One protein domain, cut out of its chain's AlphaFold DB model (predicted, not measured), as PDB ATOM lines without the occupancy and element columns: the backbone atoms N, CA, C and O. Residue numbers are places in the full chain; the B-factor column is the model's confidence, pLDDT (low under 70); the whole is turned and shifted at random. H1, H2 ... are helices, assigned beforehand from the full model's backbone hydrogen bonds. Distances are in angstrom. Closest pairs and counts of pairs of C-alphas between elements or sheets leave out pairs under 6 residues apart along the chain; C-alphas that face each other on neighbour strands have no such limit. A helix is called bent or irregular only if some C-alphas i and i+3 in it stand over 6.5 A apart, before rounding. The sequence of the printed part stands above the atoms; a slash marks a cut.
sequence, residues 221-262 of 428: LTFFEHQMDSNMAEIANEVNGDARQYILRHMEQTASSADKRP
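This is residues 221 to 262 of the 428 residues of the protein "Hypothetical protein" of Haptolina ericina (UniProt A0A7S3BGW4). Picture a helical hairpin of H3, the longest helix, and H2, with the short H1 beside it, so that the three helix centres make a triangle. After H3, residues 256 to 262 form a tail with no named element that folds back on itself. The printed part has 42 residues, with three named helices in the order H1, H2, H3 and no named strand; its class is all helix. It is compact, with a radius of gyration of the C-alphas of 9.7 A, and rounded, spanning 26 by 20 by 14 A.

Find C-alpha 243 at (9.586, -17.629, -35.393); from there H3, residues 243 to 255, runs 18.2 A to C-alpha 255 at (9.487, -27.232, -50.900). H2, residues 230 to 238, measures 13.1 A. Go back to C-alpha 221 at (5.546, -11.403, -42.114) for H1, residues 221 to 224, which is neither bent nor irregular, but only just: C-alphas 221 and 224 are 6.3 A apart.

Look first at H3, which touches H2 with residues 246 to 250 alone; their closest C-alphas, those of Ala 236 and Tyr 246, are 6.3 A apart. This hairpin runs opposite ways at a shallow tilt of 34 degrees, only just short of steep. H1 and H2 only just touch, with 3 pairs of C-alphas within 8 A, the closest being Leu 221 and Ala 236 at 6.8 A. H1 and H3 are near each other, with 6 pairs of C-alphas within 10 A. In H2 and H3 every O i to N i+4 pair is within hydrogen-bond range; H1 is too short for such a pair, and its one O i to N i+3 pair is not within range.

The two C-alphas farthest apart, Thr 222 and Asp 259, stand 26.7 A from each other. The printed part has no cut, and both links, H1 to H2 and H2 to H3, are tight. Mean pLDDT of the printed part is 79.0; look for values under 70 at residues 225 to 228 and 257 to 262.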
ATOM      1  N   LEU A 221       5.739 -11.681 -40.695       85.75
ATOM      2  CA  LEU A 221       5.546 -11.403 -42.114       85.75
ATOM      3  C   LEU A 221       6.713 -10.618 -42.738       85.75
ATOM      4  O   LEU A 221       7.044 -10.840 -43.900       85.75
ATOM      5  N   THR A 222       7.425  -9.787 -41.974       82.94
ATOM      6  CA  THR A 222       8.579  -9.037 -42.501       82.94
ATOM      7  C   THR A 222       9.850  -9.879 -42.670       82.94
ATOM      8  O   THR A 222      10.833  -9.396 -43.243       82.94
ATOM      9  N   PHE A 223       9.867 -11.144 -42.224       76.44
ATOM     10  CA  PHE A 223      11.032 -12.025 -42.405       76.44
ATOM     11  C   PHE A 223      11.263 -12.360 -43.881       76.44
ATOM     12  O   PHE A 223      12.407 -12.468 -44.313       76.44
ATOM     13  N   PHE A 224      10.186 -12.478 -44.661       75.12
ATOM     14  CA  PHE A 224      10.226 -12.860 -46.073       75.12
ATOM     15  C   PHE A 224       9.512 -11.811 -46.935       75.12
ATOM     16  O   PHE A 224       8.587 -12.135 -47.676       75.12
ATOM     17  N   GLU A 225       9.955 -10.549 -46.846       67.31
ATOM     18  CA  GLU A 225       9.383  -9.353 -47.512       67.31
ATOM     19  C   GLU A 225       9.068  -9.506 -49.016       67.31
ATOM     20  O   GLU A 225       8.293  -8.724 -49.562       67.31
ATOM     21  N   HIS A 226       9.615 -10.520 -49.690       64.88
ATOM     22  CA  HIS A 226       9.413 -10.779 -51.118       64.88
ATOM     23  C   HIS A 226       8.453 -11.941 -51.445       64.88
ATOM     24  O   HIS A 226       8.280 -12.259 -52.618       64.88
ATOM     25  N   GLN A 227       7.824 -12.582 -50.451       63.53
ATOM     26  CA  GLN A 227       6.939 -13.745 -50.648       63.53
ATOM     27  C   GLN A 227       5.669 -13.675 -49.781       63.53
ATOM     28  O   GLN A 227       5.323 -14.613 -49.064       63.53
ATOM     29  N   MET A 228       4.962 -12.544 -49.839       62.50
ATOM     30  CA  MET A 228       3.670 -12.370 -49.166       62.50
ATOM     31  C   MET A 228       2.552 -13.106 -49.925       62.50
ATOM     32  O   MET A 228       1.775 -12.491 -50.652       62.50
ATOM     33  N   ASP A 229       2.474 -14.428 -49.767       72.06
ATOM     34  CA  ASP A 229       1.259 -15.187 -50.086       72.06
ATOM     35  C   ASP A 229       0.251 -15.042 -48.927       72.06
ATOM     36  O   ASP A 229       0.627 -14.981 -47.756       72.06
ATOM     37  N   SER A 230      -1.042 -15.018 -49.246       74.31
ATOM     38  CA  SER A 230      -2.156 -15.091 -48.289       74.31
ATOM     39  C   SER A 230      -1.998 -16.223 -47.262       74.31
ATOM     40  O   SER A 230      -2.323 -16.043 -46.088       74.31
ATOM     41  N   ASN A 231      -1.391 -17.341 -47.671       79.25
ATOM     42  CA  ASN A 231      -1.075 -18.477 -46.805       79.25
ATOM     43  C   ASN A 231      -0.050 -18.140 -45.704       79.25
ATOM     44  O   ASN A 231      -0.105 -18.711 -44.616       79.25
ATOM     45  N   MET A 232       0.860 -17.188 -45.940       82.44
ATOM     46  CA  MET A 232       1.876 -16.798 -44.954       82.44
ATOM     47  C   MET A 232       1.286 -15.994 -43.798       82.44
ATOM     48  O   MET A 232       1.717 -16.158 -42.657       82.44
ATOM     49  N   ALA A 233       0.273 -15.166 -44.071       85.00
ATOM     50  CA  ALA A 233      -0.486 -14.475 -43.029       85.00
ATOM     51  C   ALA A 233      -1.211 -15.468 -42.117       85.00
ATOM     52  O   ALA A 233      -1.253 -15.272 -40.902       85.00
ATOM     53  N   GLU A 234      -1.734 -16.555 -42.680       82.75
ATOM     54  CA  GLU A 234      -2.360 -17.625 -41.905       82.75
ATOM     55  C   GLU A 234      -1.319 -18.327 -41.028       82.75
ATOM     56  O   GLU A 234      -1.463 -18.305 -39.806       82.75
ATOM     57  N   ILE A 235      -0.202 -18.802 -41.597       85.00
ATOM     58  CA  ILE A 235       0.878 -19.433 -40.813       85.00
ATOM     59  C   ILE A 235       1.372 -18.519 -39.686       85.00
ATOM     60  O   ILE A 235       1.561 -18.990 -38.566       85.00
ATOM     61  N   ALA A 236       1.571 -17.223 -39.950       87.44
ATOM     62  CA  ALA A 236       2.039 -16.269 -38.942       87.44
ATOM     63  C   ALA A 236       1.110 -16.198 -37.716       87.44
ATOM     64  O   ALA A 236       1.588 -16.013 -36.595       87.44
ATOM     65  N   ASN A 237      -0.200 -16.371 -37.915       85.25
ATOM     66  CA  ASN A 237      -1.168 -16.449 -36.825       85.25
ATOM     67  C   ASN A 237      -1.138 -17.820 -36.128       85.25
ATOM     68  O   ASN A 237      -1.171 -17.877 -34.900       85.25
ATOM     69  N   GLU A 238      -1.022 -18.916 -36.884       83.94
ATOM     70  CA  GLU A 238      -1.056 -20.284 -36.341       83.94
ATOM     71  C   GLU A 238       0.142 -20.627 -35.453       83.94
ATOM     72  O   GLU A 238       0.002 -21.305 -34.438       83.94
ATOM     73  N   VAL A 239       1.333 -20.143 -35.812       86.56
ATOM     74  CA  VAL A 239       2.571 -20.413 -35.060       86.56
ATOM     75  C   VAL A 239       2.656 -19.634 -33.746       86.56
ATOM     76  O   VAL A 239       3.608 -19.817 -32.990       86.56
ATOM     77  N   ASN A 240       1.674 -18.770 -33.454       87.19
ATOM     78  CA  ASN A 240       1.532 -18.055 -32.184       87.19
ATOM     79  C   ASN A 240       2.832 -17.356 -31.734       87.19
ATOM     80  O   ASN A 240       3.258 -17.448 -30.578       87.19
ATOM     81  N   GLY A 241       3.496 -16.691 -32.680       87.62
ATOM     82  CA  GLY A 241       4.730 -15.946 -32.441       87.62
ATOM     83  C   GLY A 241       6.008 -16.774 -32.289       87.62
ATOM     84  O   GLY A 241       7.034 -16.193 -31.931       87.62
ATOM     85  N   ASP A 242       5.979 -18.084 -32.556       90.56
ATOM     86  CA  ASP A 242       7.180 -18.921 -32.693       90.56
ATOM     87  C   ASP A 242       7.807 -18.699 -34.085       90.56
ATOM     88  O   ASP A 242       7.332 -19.210 -35.102       90.56
ATOM     89  N   ALA A 243       8.896 -17.924 -34.137       89.50
ATOM     90  CA  ALA A 243       9.586 -17.629 -35.393       89.50
ATOM     91  C   ALA A 243      10.287 -18.852 -35.996       89.50
ATOM     92  O   ALA A 243      10.421 -18.935 -37.215       89.50
ATOM     93  N   ARG A 244      10.721 -19.815 -35.177       89.69
ATOM     94  CA  ARG A 244      11.333 -21.051 -35.678       89.69
ATOM     95  C   ARG A 244      10.295 -21.881 -36.430       89.69
ATOM     96  O   ARG A 244      10.563 -22.302 -37.549       89.69
ATOM     97  N   GLN A 245       9.112 -22.075 -35.851       89.62
ATOM     98  CA  GLN A 245       8.006 -22.776 -36.510       89.62
ATOM     99  C   GLN A 245       7.525 -22.032 -37.756       89.62
ATOM    100  O   GLN A 245       7.261 -22.665 -38.774       89.62
ATOM    101  N   TYR A 246       7.484 -20.695 -37.711       89.00
ATOM    102  CA  TYR A 246       7.176 -19.877 -38.884       89.00
ATOM    103  C   TYR A 246       8.135 -20.153 -40.052       89.00
ATOM    104  O   TYR A 246       7.690 -20.436 -41.162       89.00
ATOM    105  N   ILE A 247       9.448 -20.124 -39.792       87.38
ATOM    106  CA  ILE A 247      10.483 -20.387 -40.802       87.38
ATOM    107  C   ILE A 247      10.369 -21.820 -41.336       87.38
ATOM    108  O   ILE A 247      10.402 -22.018 -42.545       87.38
ATOM    109  N   LEU A 248      10.199 -22.816 -40.460       86.81
ATOM    110  CA  LEU A 248      10.078 -24.217 -40.880       86.81
ATOM    111  C   LEU A 248       8.859 -24.442 -41.783       86.81
ATOM    112  O   LEU A 248       8.987 -25.075 -42.828       86.81
ATOM    113  N   ARG A 249       7.703 -23.873 -41.426       85.81
ATOM    114  CA  ARG A 249       6.481 -23.975 -42.237       85.81
ATOM    115  C   ARG A 249       6.584 -23.214 -43.556       85.81
ATOM    116  O   ARG A 249       6.090 -23.699 -44.569       85.81
ATOM    117  N   HIS A 250       7.255 -22.060 -43.573       84.75
ATOM    118  CA  HIS A 250       7.579 -21.359 -44.821       84.75
ATOM    119  C   HIS A 250       8.432 -22.244 -45.741       84.75
ATOM    120  O   HIS A 250       8.075 -22.456 -46.900       84.75
ATOM    121  N   MET A 251       9.506 -22.836 -45.210       83.31
ATOM    122  CA  MET A 251      10.373 -23.740 -45.971       83.31
ATOM    123  C   MET A 251       9.596 -24.945 -46.513       83.31
ATOM    124  O   MET A 251       9.724 -25.274 -47.690       83.31
ATOM    125  N   GLU A 252       8.741 -25.559 -45.696       83.44
ATOM    126  CA  GLU A 252       7.888 -26.676 -46.109       83.44
ATOM    127  C   GLU A 252       6.932 -26.288 -47.246       83.44
ATOM    128  O   GLU A 252       6.805 -27.030 -48.224       83.44
ATOM    129  N   GLN A 253       6.311 -25.108 -47.176       80.94
ATOM    130  CA  GLN A 253       5.443 -24.614 -48.246       80.94
ATOM    131  C   GLN A 253       6.199 -24.365 -49.550       80.94
ATOM    132  O   GLN A 253       5.684 -24.691 -50.620       80.94
ATOM    133  N   THR A 254       7.415 -23.820 -49.474       79.50
ATOM    134  CA  THR A 254       8.245 -23.596 -50.669       79.50
ATOM    135  C   THR A 254       8.778 -24.896 -51.274       79.50
ATOM    136  O   THR A 254       8.966 -24.966 -52.487       79.50
ATOM    137  N   ALA A 255       8.990 -25.932 -50.457       79.62
ATOM    138  CA  ALA A 255       9.487 -27.232 -50.900       79.62
ATOM    139  C   ALA A 255       8.383 -28.169 -51.427       79.62
ATOM    140  O   ALA A 255       8.673 -29.091 -52.191       79.62
ATOM    141  N   SER A 256       7.126 -27.961 -51.028       75.12
ATOM    142  CA  SER A 256       6.024 -28.879 -51.331       75.12
ATOM    143  C   SER A 256       5.319 -28.561 -52.653       75.12
ATOM    144  O   SER A 256       4.936 -27.424 -52.931       75.12
ATOM    145  N   SER A 257       5.050 -29.604 -53.447       67.88
ATOM    146  CA  SER A 257       4.055 -29.541 -54.526       67.88
ATOM    147  C   SER A 257       2.679 -29.184 -53.953       67.88
ATOM    148  O   SER A 257       2.401 -29.520 -52.804       67.88
ATOM    149  N   ALA A 258       1.809 -28.544 -54.743       65.00
ATOM    150  CA  ALA A 258       0.493 -28.071 -54.290       65.00
ATOM    151  C   ALA A 258      -0.306 -29.126 -53.494       65.00
ATOM    152  O   ALA A 258      -0.857 -28.799 -52.448       65.00
ATOM    153  N   ASP A 259      -0.252 -30.393 -53.915       60.41
ATOM    154  CA  ASP A 259      -0.997 -31.507 -53.304       60.41
ATOM    155  C   ASP A 259      -0.417 -32.030 -51.975       60.41
ATOM    156  O   ASP A 259      -1.042 -32.847 -51.307       60.41
ATOM    157  N   LYS A 260       0.787 -31.593 -51.586       64.94
ATOM    158  CA  LYS A 260       1.471 -32.010 -50.346       64.94
ATOM    159  C   LYS A 260       1.603 -30.878 -49.335       64.94
ATOM    160  O   LYS A 260       2.314 -31.023 -48.346       64.94
ATOM    161  N   ARG A 261       0.976 -29.731 -49.602       65.62
ATOM    162  CA  ARG A 261       1.069 -28.585 -48.704       65.62
ATOM    163  C   ARG A 261       0.391 -28.926 -47.374       65.62
ATOM    164  O   ARG A 261      -0.720 -29.461 -47.395       65.62
ATOM    165  N   PRO A 262       1.024 -28.613 -46.233       63.38
ATOM    166  CA  PRO A 262       0.380 -28.772 -44.939       63.38
ATOM    167  C   PRO A 262      -0.902 -27.935 -44.924       63.38
ATOM    168  O   PRO A 262      -0.874 -26.740 -45.227       63.38
TER     169      PRO A 262